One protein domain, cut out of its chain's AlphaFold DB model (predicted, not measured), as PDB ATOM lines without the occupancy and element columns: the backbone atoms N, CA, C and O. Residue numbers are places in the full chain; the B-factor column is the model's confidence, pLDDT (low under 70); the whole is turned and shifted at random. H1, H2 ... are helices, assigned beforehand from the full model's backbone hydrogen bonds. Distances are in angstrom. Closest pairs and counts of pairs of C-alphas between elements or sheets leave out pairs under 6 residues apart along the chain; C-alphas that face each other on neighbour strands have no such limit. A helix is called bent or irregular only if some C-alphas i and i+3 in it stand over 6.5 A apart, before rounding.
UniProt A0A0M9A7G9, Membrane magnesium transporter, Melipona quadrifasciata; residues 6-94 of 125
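Overview. This is residues 6 to 94 of the 125 residues of the protein "Membrane magnesium transporter" of Melipona quadrifasciata (UniProt A0A0M9A7G9). Two long helices, H1 and H3, lie side by side and run opposite ways as a slightly splayed pair, and a shorter helix, H2, folds back near the far end of H1 and leads into H3. At that end residues 32 to 49, the loop with the last turn of H1 and the first part of H2, stick out, and at the other end residues 87 to 94 stick out as a thin tail; these two stretches make much of the length. The printed part has 89 residues with three named helices, in the order H1, H2, H3, and no named strand; the class is all helix. The whole is extended, with a radius of gyration of the C-alphas of 19.9 A, and spans 76 by 25 by 20 A.

Arrangement. The longest helix is H1, residues 6 to 34. It touches H3, residues 65 to 86, with 28 pairs of C-alphas within 8 A. The closest C-alphas of the two are those of Thr 11 and Gly 82, 5.2 A apart. Their lines stand at a shallow tilt of 29 degrees, opposite ways, and their centres are 10.9 A apart. H2, residues 44 to 60, touches no helix. H1 and H2 are near each other, with 7 pairs of C-alphas within 10 A but no pair within 8 A. H2 and H3 meet only through their link. In H1 every O i to N i+4 pair is within hydrogen-bond range; in H2 it is 12 of 13 pairs and in H3 17 of 18.

Along the chain. H1 begins at C-alpha 6, at (-36.112, -20.907, -13.371), and ends at C-alpha 34, at (-7.567, 9.501, -5.477); from first to last C-alpha it is 42.4 A long. H3, 22 residues, is 32.4 A long and ends at C-alpha 86, at (-28.034, -27.006, -14.170). It is neither bent nor irregular, but only just: C-alphas 65 and 68 are 6.1 A apart. H2, 17 residues, is 24.0 A long.

Size, cuts and confidence. The two C-alphas farthest apart are those of Ile 40 and Arg 94, 75.6 A. Without the stretches that stand free, residues 32 to 49 and 87 to 94, the body has 63 residues and spans 43 by 19 by 17 A. The link from H1 to H2, 9 residues, is short, and the link from H2 to H3, 4 residues, is tight. The printed part has no cut. The mean pLDDT of the printed part is 74.0; 37 residues are under 70, namely 28 to 29, 31 to 32 and 34 to 66. The mean pLDDT is 82 for H1, 56 for H2 and 85 for H3.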
ATOM      1  N   LEU A   6     -36.292 -21.606 -14.640       85.75
ATOM      2  CA  LEU A   6     -36.112 -20.907 -13.371       85.75
ATOM      3  C   LEU A   6     -34.685 -21.012 -12.820       85.75
ATOM      4  O   LEU A   6     -34.118 -19.998 -12.440       85.75
ATOM      5  N   HIS A   7     -34.060 -22.193 -12.824       87.12
ATOM      6  CA  HIS A   7     -32.695 -22.361 -12.300       87.12
ATOM      7  C   HIS A   7     -31.668 -21.601 -13.155       87.12
ATOM      8  O   HIS A   7     -30.731 -20.987 -12.641       87.12
ATOM      9  N   LYS A   8     -31.893 -21.565 -14.472       87.69
ATOM     10  CA  LYS A   8     -31.097 -20.767 -15.417       87.69
ATOM     11  C   LYS A   8     -31.278 -19.262 -15.186       87.69
ATOM     12  O   LYS A   8     -30.321 -18.502 -15.263       87.69
ATOM     13  N   PHE A   9     -32.488 -18.828 -14.847       91.44
ATOM     14  CA  PHE A   9     -32.757 -17.433 -14.504       91.44
ATOM     15  C   PHE A   9     -32.139 -17.033 -13.153       91.44
ATOM     16  O   PHE A   9     -31.508 -15.984 -13.045       91.44
ATOM     17  N   ILE A  10     -32.240 -17.898 -12.139       89.88
ATOM     18  CA  ILE A  10     -31.651 -17.690 -10.808       89.88
ATOM     19  C   ILE A  10     -30.124 -17.582 -10.897       89.88
ATOM     20  O   ILE A  10     -29.538 -16.679 -10.301       89.88
ATOM     21  N   THR A  11     -29.471 -18.451 -11.675       90.50
ATOM     22  CA  THR A  11     -28.017 -18.355 -11.909       90.50
ATOM     23  C   THR A  11     -27.630 -17.071 -12.632       90.50
ATOM     24  O   THR A  11     -26.649 -16.438 -12.243       90.50
ATOM     25  N   PHE A  12     -28.411 -16.634 -13.623       92.94
ATOM     26  CA  PHE A  12     -28.177 -15.361 -14.304       92.94
ATOM     27  C   PHE A  12     -28.272 -14.164 -13.345       92.94
ATOM     28  O   PHE A  12     -27.374 -13.321 -13.322       92.94
ATOM     29  N   ILE A  13     -29.303 -14.118 -12.495       91.94
ATOM     30  CA  ILE A  13     -29.441 -13.081 -11.459       91.94
ATOM     31  C   ILE A  13     -28.271 -13.132 -10.469       91.94
ATOM     32  O   ILE A  13     -27.719 -12.087 -10.120       91.94
ATOM     33  N   GLY A  14     -27.865 -14.329 -10.038       91.19
ATOM     34  CA  GLY A  14     -26.723 -14.516  -9.143       91.19
ATOM     35  C   GLY A  14     -25.427 -13.942  -9.726       91.19
ATOM     36  O   GLY A  14     -24.724 -13.203  -9.040       91.19
ATOM     37  N   LEU A  15     -25.155 -14.187 -11.011       92.75
ATOM     38  CA  LEU A  15     -23.988 -13.639 -11.710       92.75
ATOM     39  C   LEU A  15     -24.041 -12.111 -11.837       92.75
ATOM     40  O   LEU A  15     -23.039 -11.442 -11.588       92.75
ATOM     41  N   MET A  16     -25.205 -11.546 -12.172       92.12
ATOM     42  CA  MET A  16     -25.382 -10.090 -12.230       92.12
ATOM     43  C   MET A  16     -25.193  -9.433 -10.855       92.12
ATOM     44  O   MET A  16     -24.590  -8.364 -10.759       92.12
ATOM     45  N   SER A  17     -25.639 -10.091  -9.781       88.31
ATOM     46  CA  SER A  17     -25.431  -9.628  -8.404       88.31
ATOM     47  C   SER A  17     -23.948  -9.620  -8.018       88.31
ATOM     48  O   SER A  17     -23.463  -8.615  -7.497       88.31
ATOM     49  N   ILE A  18     -23.196 -10.678  -8.362       88.56
ATOM     50  CA  ILE A  18     -21.738 -10.737  -8.152       88.56
ATOM     51  C   ILE A  18     -21.034  -9.605  -8.911       88.56
ATOM     52  O   ILE A  18     -20.172  -8.931  -8.347       88.56
ATOM     53  N   LEU A  19     -21.414  -9.358 -10.170       87.62
ATOM     54  CA  LEU A  19     -20.853  -8.262 -10.966       87.62
ATOM     55  C   LEU A  19     -21.126  -6.894 -10.333       87.62
ATOM     56  O   LEU A  19     -20.236  -6.046 -10.303       87.62
ATOM     57  N   HIS A  20     -22.321  -6.688  -9.779       84.69
ATOM     58  CA  HIS A  20     -22.667  -5.450  -9.085       84.69
ATOM     59  C   HIS A  20     -21.817  -5.241  -7.822       84.69
ATOM     60  O   HIS A  20     -21.258  -4.161  -7.614       84.69
ATOM     61  N   THR A  21     -21.646  -6.289  -7.008       83.19
ATOM     62  CA  THR A  21     -20.771  -6.261  -5.826       83.19
ATOM     63  C   THR A  21     -19.311  -6.000  -6.218       83.19
ATOM     64  O   THR A  21     -18.638  -5.181  -5.591       83.19
ATOM     65  N   ALA A  22     -18.829  -6.640  -7.288       84.81
ATOM     66  CA  ALA A  22     -17.469  -6.469  -7.793       84.81
ATOM     67  C   ALA A  22     -17.216  -5.049  -8.318       84.81
ATOM     68  O   ALA A  22     -16.185  -4.451  -8.001       84.81
ATOM     69  N   TYR A  23     -18.169  -4.482  -9.066       82.50
ATOM     70  CA  TYR A  23     -18.100  -3.103  -9.545       82.50
ATOM     71  C   TYR A  23     -18.030  -2.111  -8.376       82.50
ATOM     72  O   TYR A  23     -17.142  -1.257  -8.338       82.50
ATOM     73  N   SER A  24     -18.899  -2.281  -7.374       79.88
ATOM     74  CA  SER A  24     -18.922  -1.435  -6.176       79.88
ATOM     75  C   SER A  24     -17.594  -1.498  -5.396       79.88
ATOM     76  O   SER A  24     -17.022  -0.467  -5.028       79.88
ATOM     77  N   ALA A  25     -17.016  -2.695  -5.240       76.31
ATOM     78  CA  ALA A  25     -15.712  -2.882  -4.598       76.31
ATOM     79  C   ALA A  25     -14.541  -2.268  -5.401       76.31
ATOM     80  O   ALA A  25     -13.639  -1.652  -4.824       76.31
ATOM     81  N   ALA A  26     -14.548  -2.393  -6.733       78.50
ATOM     82  CA  ALA A  26     -13.522  -1.816  -7.607       78.50
ATOM     83  C   ALA A  26     -13.553  -0.277  -7.600       78.50
ATOM     84  O   ALA A  26     -12.505   0.384  -7.560       78.50
ATOM     85  N   GLN A  27     -14.756   0.301  -7.573       77.19
ATOM     86  CA  GLN A  27     -14.966   1.740  -7.449       77.19
ATOM     87  C   GLN A  27     -14.486   2.259  -6.087       77.19
ATOM     88  O   GLN A  27     -13.793   3.277  -6.037       77.19
ATOM     89  N   HIS A  28     -14.749   1.523  -5.002       67.00
ATOM     90  CA  HIS A  28     -14.230   1.845  -3.670       67.00
ATOM     91  C   HIS A  28     -12.692   1.913  -3.645       67.00
ATOM     92  O   HIS A  28     -12.115   2.877  -3.138       67.00
ATOM     93  N   ARG A  29     -12.011   0.939  -4.264       69.31
ATOM     94  CA  ARG A  29     -10.539   0.916  -4.362       69.31
ATOM     95  C   ARG A  29      -9.980   2.091  -5.170       69.31
ATOM     96  O   ARG A  29      -8.914   2.606  -4.844       69.31
ATOM     97  N   SER A  30     -10.681   2.506  -6.223       73.38
ATOM     98  CA  SER A  30     -10.273   3.639  -7.065       73.38
ATOM     99  C   SER A  30     -10.443   4.972  -6.338       73.38
ATOM    100  O   SER A  30      -9.580   5.835  -6.438       73.38
ATOM    101  N   TYR A  31     -11.509   5.112  -5.546       63.66
ATOM    102  CA  TYR A  31     -11.753   6.296  -4.725       63.66
ATOM    103  C   TYR A  31     -10.650   6.519  -3.681       63.66
ATOM    104  O   TYR A  31     -10.103   7.615  -3.613       63.66
ATOM    105  N   LEU A  32     -10.269   5.474  -2.934       65.69
ATOM    106  CA  LEU A  32      -9.225   5.570  -1.901       65.69
ATOM    107  C   LEU A  32      -7.867   6.016  -2.465       65.69
ATOM    108  O   LEU A  32      -7.147   6.760  -1.809       65.69
ATOM    109  N   ARG A  33      -7.545   5.613  -3.699       74.00
ATOM    110  CA  ARG A  33      -6.310   6.017  -4.393       74.00
ATOM    111  C   ARG A  33      -6.290   7.494  -4.791       74.00
ATOM    112  O   ARG A  33      -5.216   8.061  -4.916       74.00
ATOM    113  N   ILE A  34      -7.453   8.103  -5.023       67.62
ATOM    114  CA  ILE A  34      -7.567   9.501  -5.477       67.62
ATOM    115  C   ILE A  34      -7.560  10.473  -4.281       67.62
ATOM    116  O   ILE A  34      -7.256  11.649  -4.445       67.62
ATOM    117  N   THR A  35      -7.882  10.006  -3.071       64.19
ATOM    118  CA  THR A  35      -8.021  10.859  -1.878       64.19
ATOM    119  C   THR A  35      -6.734  11.093  -1.075       64.19
ATOM    120  O   THR A  35      -6.779  11.867  -0.126       64.19
ATOM    121  N   GLU A  36      -5.599  10.476  -1.428       60.50
ATOM    122  CA  GLU A  36      -4.307  10.660  -0.724       60.50
ATOM    123  C   GLU A  36      -3.504  11.918  -1.145       60.50
ATOM    124  O   GLU A  36      -2.407  12.130  -0.638       60.50
ATOM    125  N   GLN A  37      -4.027  12.796  -2.015       49.41
ATOM    126  CA  GLN A  37      -3.363  14.056  -2.407       49.41
ATOM    127  C   GLN A  37      -4.289  15.280  -2.282       49.41
ATOM    128  O   GLN A  37      -5.476  15.211  -2.604       49.41
ATOM    129  N   GLU A  38      -3.739  16.407  -1.803       48.97
ATOM    130  CA  GLU A  38      -4.453  17.680  -1.617       48.97
ATOM    131  C   GLU A  38      -5.092  18.187  -2.923       48.97
ATOM    132  O   GLU A  38      -4.431  18.382  -3.944       48.97
ATOM    133  N   PHE A  39      -6.407  18.427  -2.877       44.25
ATOM    134  CA  PHE A  39      -7.205  18.933  -3.993       44.25
ATOM    135  C   PHE A  39      -7.129  20.464  -4.076       44.25
ATOM    136  O   PHE A  39      -7.906  21.173  -3.437       44.25
ATOM    137  N   ILE A  40      -6.263  20.982  -4.943       51.06
ATOM    138  CA  ILE A  40      -6.451  22.312  -5.539       51.06
ATOM    139  C   ILE A  40      -7.510  22.203  -6.650       51.06
ATOM    140  O   ILE A  40      -7.474  21.299  -7.477       51.06
ATOM    141  N   ALA A  41      -8.519  23.075  -6.581       60.00
ATOM    142  CA  ALA A  41      -9.810  23.015  -7.273       60.00
ATOM    143  C   ALA A  41      -9.783  22.546  -8.748       60.00
ATOM    144  O   ALA A  41      -9.159  23.165  -9.605       60.00
ATOM    145  N   LEU A  42     -10.562  21.494  -9.045       61.84
ATOM    146  CA  LEU A  42     -10.786  20.937 -10.388       61.84
ATOM    147  C   LEU A  42     -12.185  21.313 -10.956       61.84
ATOM    148  O   LEU A  42     -13.108  21.589 -10.183       61.84
ATOM    149  N   PRO A  43     -12.355  21.320 -12.297       57.34
ATOM    150  CA  PRO A  43     -13.448  21.981 -13.029       57.34
ATOM    151  C   PRO A  43     -14.863  21.421 -12.762       57.34
ATOM    152  O   PRO A  43     -15.036  20.304 -12.275       57.34
ATOM    153  N   ILE A  44     -15.895  22.207 -13.122       65.31
ATOM    154  CA  ILE A  44     -17.330  21.952 -12.852       65.31
ATOM    155  C   ILE A  44     -17.804  20.524 -13.222       65.31
ATOM    156  O   ILE A  44     -18.608  19.955 -12.482       65.31
ATOM    157  N   ASP A  45     -17.280  19.915 -14.292       59.31
ATOM    158  CA  ASP A  45     -17.671  18.564 -14.746       59.31
ATOM    159  C   ASP A  45     -17.269  17.454 -13.750       59.31
ATOM    160  O   ASP A  45     -17.995  16.483 -13.522       59.31
ATOM    161  N   VAL A  46     -16.140  17.642 -13.059       62.62
ATOM    162  CA  VAL A  46     -15.647  16.719 -12.026       62.62
ATOM    163  C   VAL A  46     -16.435  16.902 -10.727       62.62
ATOM    164  O   VAL A  46     -16.663  15.935 -10.006       62.62
ATOM    165  N   ARG A  47     -16.941  18.113 -10.449       60.00
ATOM    166  CA  ARG A  47     -17.775  18.421  -9.273       60.00
ATOM    167  C   ARG A  47     -19.102  17.660  -9.266       60.00
ATOM    168  O   ARG A  47     -19.529  17.233  -8.198       60.00
ATOM    169  N   ILE A  48     -19.738  17.468 -10.423       57.78
ATOM    170  CA  ILE A  48     -21.005  16.723 -10.538       57.78
ATOM    171  C   ILE A  48     -20.762  15.215 -10.360       57.78
ATOM    172  O   ILE A  48     -21.459  14.575  -9.571       57.78
ATOM    173  N   LYS A  49     -19.707  14.668 -10.985       58.78
ATOM    174  CA  LYS A  49     -19.264  13.273 -10.786       58.78
ATOM    175  C   LYS A  49     -18.849  13.002  -9.334       58.78
ATOM    176  O   LYS A  49     -19.222  11.978  -8.770       58.78
ATOM    177  N   LEU A  50     -18.152  13.942  -8.692       58.69
ATOM    178  CA  LEU A  50     -17.749  13.848  -7.289       58.69
ATOM    179  C   LEU A  50     -18.926  14.059  -6.320       58.69
ATOM    180  O   LEU A  50     -18.896  13.518  -5.224       58.69
ATOM    181  N   CYS A  51     -19.967  14.812  -6.695       54.91
ATOM    182  CA  CYS A  51     -21.175  15.011  -5.885       54.91
ATOM    183  C   CYS A  51     -22.024  13.731  -5.818       54.91
ATOM    184  O   CYS A  51     -22.385  13.300  -4.723       54.91
ATOM    185  N   LEU A  52     -22.240  13.065  -6.961       55.84
ATOM    186  CA  LEU A  52     -22.868  11.738  -7.004       55.84
ATOM    187  C   LEU A  52     -22.035  10.698  -6.232       55.84
ATOM    188  O   LEU A  52     -22.573   9.928  -5.439       55.84
ATOM    189  N   GLN A  53     -20.707  10.736  -6.392       55.44
ATOM    190  CA  GLN A  53     -19.763   9.868  -5.682       55.44
ATOM    191  C   GLN A  53     -19.742  10.129  -4.167       55.44
ATOM    192  O   GLN A  53     -19.641   9.194  -3.380       55.44
ATOM    193  N   LYS A  54     -19.852  11.392  -3.733       54.25
ATOM    194  CA  LYS A  54     -19.886  11.782  -2.314       54.25
ATOM    195  C   LYS A  54     -21.227  11.465  -1.656       54.25
ATOM    196  O   LYS A  54     -21.227  11.123  -0.476       54.25
ATOM    197  N   MET A  55     -22.344  11.533  -2.387       50.19
ATOM    198  CA  MET A  55     -23.637  11.025  -1.909       50.19
ATOM    199  C   MET A  55     -23.595   9.504  -1.712       50.19
ATOM    200  O   MET A  55     -23.993   9.034  -0.649       50.19
ATOM    201  N   ALA A  56     -23.018   8.754  -2.659       56.66
ATOM    202  CA  ALA A  56     -22.806   7.312  -2.516       56.66
ATOM    203  C   ALA A  56     -21.843   6.977  -1.358       56.66
ATOM    204  O   ALA A  56     -22.150   6.150  -0.510       56.66
ATOM    205  N   TYR A  57     -20.719   7.691  -1.237       54.56
ATOM    206  CA  TYR A  57     -19.736   7.518  -0.159       54.56
ATOM    207  C   TYR A  57     -20.309   7.818   1.235       54.56
ATOM    208  O   TYR A  57     -19.977   7.139   2.205       54.56
ATOM    209  N   LYS A  58     -21.194   8.817   1.357       45.72
ATOM    210  CA  LYS A  58     -21.796   9.197   2.644       45.72
ATOM    211  C   LYS A  58     -22.868   8.211   3.119       45.72
ATOM    212  O   LYS A  58     -23.036   8.055   4.326       45.72
ATOM    213  N   ILE A  59     -23.524   7.515   2.193       47.81
ATOM    214  CA  ILE A  59     -24.338   6.324   2.480       47.81
ATOM    215  C   ILE A  59     -23.433   5.129   2.874       47.81
ATOM    216  O   ILE A  59     -23.806   4.336   3.735       47.81
ATOM    217  N   PHE A  60     -22.182   5.098   2.387       51.06
ATOM    218  CA  PHE A  60     -21.253   3.962   2.484       51.06
ATOM    219  C   PHE A  60     -20.294   3.897   3.677       51.06
ATOM    220  O   PHE A  60     -19.823   2.823   4.057       51.06
ATOM    221  N   THR A  61     -19.959   5.006   4.332       53.50
ATOM    222  CA  THR A  61     -18.817   4.961   5.266       53.50
ATOM    223  C   THR A  61     -19.083   4.549   6.707       53.50
ATOM    224  O   THR A  61     -18.106   4.317   7.414       53.50
ATOM    225  N   LYS A  62     -20.328   4.417   7.188       47.66
ATOM    226  CA  LYS A  62     -20.551   4.183   8.638       47.66
ATOM    227  C   LYS A  62     -21.219   2.859   9.021       47.66
ATOM    228  O   LYS A  62     -21.058   2.432  10.157       47.66
ATOM    229  N   HIS A  63     -21.888   2.172   8.094       49.38
ATOM    230  CA  HIS A  63     -22.572   0.893   8.365       49.38
ATOM    231  C   HIS A  63     -22.335  -0.168   7.265       49.38
ATOM    232  O   HIS A  63     -22.891  -1.262   7.299       49.38
ATOM    233  N   GLU A  64     -21.504   0.147   6.264       53.97
ATOM    234  CA  GLU A  64     -21.685  -0.389   4.911       53.97
ATOM    235  C   GLU A  64     -20.541  -1.345   4.435       53.97
ATOM    236  O   GLU A  64     -20.664  -2.084   3.470       53.97
ATOM    237  N   LYS A  65     -19.422  -1.518   5.151       58.09
ATOM    238  CA  LYS A  65     -18.440  -2.557   4.730       58.09
ATOM    239  C   LYS A  65     -18.987  -3.990   4.856       58.09
ATOM    240  O   LYS A  65     -18.574  -4.881   4.118       58.09
ATOM    241  N   GLY A  66     -19.931  -4.201   5.777       63.50
ATOM    242  CA  GLY A  66     -20.546  -5.503   6.030       63.50
ATOM    243  C   GLY A  66     -21.494  -5.961   4.921       63.50
ATOM    244  O   GLY A  66     -21.392  -7.106   4.493       63.50
ATOM    245  N   TYR A  67     -22.379  -5.091   4.413       70.31
ATOM    246  CA  TYR A  67     -23.416  -5.526   3.460       70.31
ATOM    247  C   TYR A  67     -22.833  -6.018   2.133       70.31
ATOM    248  O   TYR A  67     -23.372  -6.956   1.572       70.31
ATOM    249  N   ILE A  68     -21.720  -5.454   1.654       76.06
ATOM    250  CA  ILE A  68     -21.088  -5.849   0.379       76.06
ATOM    251  C   ILE A  68     -20.439  -7.217   0.505       76.06
ATOM    252  O   ILE A  68     -20.573  -8.050  -0.386       76.06
ATOM    253  N   LEU A  69     -19.752  -7.460   1.624       79.12
ATOM    254  CA  LEU A  69     -19.160  -8.761   1.911       79.12
ATOM    255  C   LEU A  69     -20.256  -9.813   2.091       79.12
ATOM    256  O   LEU A  69     -20.188 -10.875   1.483       79.12
ATOM    257  N   ILE A  70     -21.303  -9.493   2.853       83.75
ATOM    258  CA  ILE A  70     -22.446 -10.382   3.078       83.75
ATOM    259  C   ILE A  70     -23.199 -10.649   1.761       83.75
ATOM    260  O   ILE A  70     -23.485 -11.802   1.456       83.75
ATOM    261  N   GLN A  71     -23.456  -9.632   0.934       83.69
ATOM    262  CA  GLN A  71     -24.080  -9.767  -0.388       83.69
ATOM    263  C   GLN A  71     -23.211 -10.597  -1.342       83.69
ATOM    264  O   GLN A  71     -23.731 -11.445  -2.069       83.69
ATOM    265  N   GLY A  72     -21.891 -10.394  -1.331       86.69
ATOM    266  CA  GLY A  72     -20.939 -11.189  -2.107       86.69
ATOM    267  C   GLY A  72     -20.961 -12.665  -1.704       86.69
ATOM    268  O   GLY A  72     -21.039 -13.542  -2.559       86.69
ATOM    269  N   ILE A  73     -20.981 -12.947  -0.400       90.44
ATOM    270  CA  ILE A  73     -21.061 -14.315   0.125       90.44
ATOM    271  C   ILE A  73     -22.407 -14.960  -0.244       90.44
ATOM    272  O   ILE A  73     -22.432 -16.072  -0.764       90.44
ATOM    273  N   ILE A  74     -23.527 -14.261  -0.042       90.88
ATOM    274  CA  ILE A  74     -24.868 -14.768  -0.374       90.88
ATOM    275  C   ILE A  74     -24.997 -15.046  -1.877       90.88
ATOM    276  O   ILE A  74     -25.488 -16.101  -2.273       90.88
ATOM    277  N   SER A  75     -24.533 -14.127  -2.726       90.25
ATOM    278  CA  SER A  75     -24.592 -14.297  -4.183       90.25
ATOM    279  C   SER A  75     -23.712 -15.449  -4.677       90.25
ATOM    280  O   SER A  75     -24.131 -16.179  -5.576       90.25
ATOM    281  N   LEU A  76     -22.564 -15.696  -4.037       91.19
ATOM    282  CA  LEU A  76     -21.733 -16.871  -4.304       91.19
ATOM    283  C   LEU A  76     -22.500 -18.177  -4.037       91.19
ATOM    284  O   LEU A  76     -22.552 -19.046  -4.908       91.19
ATOM    285  N   PHE A  77     -23.144 -18.297  -2.873       93.00
ATOM    286  CA  PHE A  77     -23.935 -19.485  -2.529       93.00
ATOM    287  C   PHE A  77     -25.131 -19.688  -3.470       93.00
ATOM    288  O   PHE A  77     -25.419 -20.821  -3.854       93.00
ATOM    289  N   ILE A  78     -25.791 -18.606  -3.902       91.31
ATOM    290  CA  ILE A  78     -26.893 -18.666  -4.876       91.31
ATOM    291  C   ILE A  78     -26.415 -19.219  -6.224       91.31
ATOM    292  O   ILE A  78     -27.085 -20.071  -6.808       91.31
ATOM    293  N   VAL A  79     -25.255 -18.772  -6.719       93.06
ATOM    294  CA  VAL A  79     -24.691 -19.279  -7.981       93.06
ATOM    295  C   VAL A  79     -24.287 -20.744  -7.848       93.06
ATOM    296  O   VAL A  79     -24.624 -21.535  -8.725       93.06
ATOM    297  N   MET A  80     -23.635 -21.132  -6.748       91.88
ATOM    298  CA  MET A  80     -23.279 -22.535  -6.499       91.88
ATOM    299  C   MET A  80     -24.513 -23.438  -6.491       91.88
ATOM    300  O   MET A  80     -24.528 -24.467  -7.169       91.88
ATOM    301  N   TYR A  81     -25.564 -23.025  -5.779       89.88
ATOM    302  CA  TYR A  81     -26.824 -23.755  -5.745       89.88
ATOM    303  C   TYR A  81     -27.422 -23.860  -7.149       89.88
ATOM    304  O   TYR A  81     -27.704 -24.957  -7.616       89.88
ATOM    305  N   GLY A  82     -27.537 -22.748  -7.876       88.88
ATOM    306  CA  GLY A  82     -28.120 -22.750  -9.213       88.88
ATOM    307  C   GLY A  82     -27.346 -23.597 -10.236       88.88
ATOM    308  O   GLY A  82     -27.969 -24.282 -11.047       88.88
ATOM    309  N   VAL A  83     -26.009 -23.617 -10.181       89.94
ATOM    310  CA  VAL A  83     -25.173 -24.451 -11.068       89.94
ATOM    311  C   VAL A  83     -25.380 -25.940 -10.795       89.94
ATOM    312  O   VAL A  83     -25.444 -26.721 -11.743       89.94
ATOM    313  N   MET A  84     -25.558 -26.337  -9.532       88.44
ATOM    314  CA  MET A  84     -25.788 -27.737  -9.163       88.44
ATOM    315  C   MET A  84     -27.057 -28.309  -9.813       88.44
ATOM    316  O   MET A  84     -27.054 -29.451 -10.261       88.44
ATOM    317  N   TYR A  85     -28.116 -27.505  -9.951       87.25
ATOM    318  CA  TYR A  85     -29.335 -27.922 -10.658       87.25
ATOM    319  C   TYR A  85     -29.193 -27.896 -12.182       87.25
ATOM    320  O   TYR A  85     -29.891 -28.636 -12.873       87.25
ATOM    321  N   ILE A  86     -28.306 -27.056 -12.725       86.69
ATOM    322  CA  ILE A  86     -28.034 -27.006 -14.170       86.69
ATOM    323  C   ILE A  86     -27.201 -28.204 -14.626       86.69
ATOM    324  O   ILE A  86     -27.416 -28.680 -15.739       86.69
ATOM    325  N   ALA A  87     -26.297 -28.700 -13.776       84.94
ATOM    326  CA  ALA A  87     -25.443 -29.853 -14.072       84.94
ATOM    327  C   ALA A  87     -26.238 -31.129 -14.414       84.94
ATOM    328  O   ALA A  87     -25.719 -32.003 -15.106       84.94
ATOM    329  N   GLY A  88     -27.514 -31.188 -14.019       82.12
ATOM    330  CA  GLY A  88     -28.418 -32.282 -14.346       82.12
ATOM    331  C   GLY A  88     -28.236 -33.489 -13.433       82.12
ATOM    332  O   GLY A  88     -27.339 -33.538 -12.591       82.12
ATOM    333  N   ASP A  89     -29.136 -34.457 -13.575       85.56
ATOM    334  CA  ASP A  89     -29.080 -35.674 -12.774       85.56
ATOM    335  C   ASP A  89     -28.019 -36.631 -13.312       85.56
ATOM    336  O   ASP A  89     -27.786 -36.735 -14.521       85.56
ATOM    337  N   PHE A  90     -27.422 -37.392 -12.403       85.12
ATOM    338  CA  PHE A  90     -26.558 -38.494 -12.787       85.12
ATOM    339  C   PHE A  90     -27.374 -39.568 -13.503       85.12
ATOM    340  O   PHE A  90     -28.379 -40.059 -12.986       85.12
ATOM    341  N   LYS A  91     -26.915 -39.948 -14.695       83.00
ATOM    342  CA  LYS A  91     -27.446 -41.106 -15.405       83.00
ATOM    343  C   LYS A  91     -26.838 -42.384 -14.830       83.00
ATOM    344  O   LYS A  91     -25.651 -42.429 -14.509       83.00
ATOM    345  N   GLU A  92     -27.653 -43.423 -14.713       86.19
ATOM    346  CA  GLU A  92     -27.199 -44.726 -14.245       86.19
ATOM    347  C   GLU A  92     -26.207 -45.373 -15.229       86.19
ATOM    348  O   GLU A  92     -26.352 -45.265 -16.445       86.19
ATOM    349  N   ILE A  93     -25.198 -46.071 -14.697       86.25
ATOM    350  CA  ILE A  93     -24.129 -46.697 -15.493       86.25
ATOM    351  C   ILE A  93     -24.613 -47.984 -16.194       86.25
ATOM    352  O   ILE A  93     -24.052 -48.388 -17.213       86.25
ATOM    353  N   ARG A  94     -25.648 -48.661 -15.674       88.88
ATOM    354  CA  ARG A  94     -26.109 -49.943 -16.224       88.88
ATOM    355  C   ARG A  94     -26.881 -49.737 -17.526       88.88
ATOM    356  O   ARG A  94     -28.027 -49.306 -17.521       88.88
TER     357      ARG A  94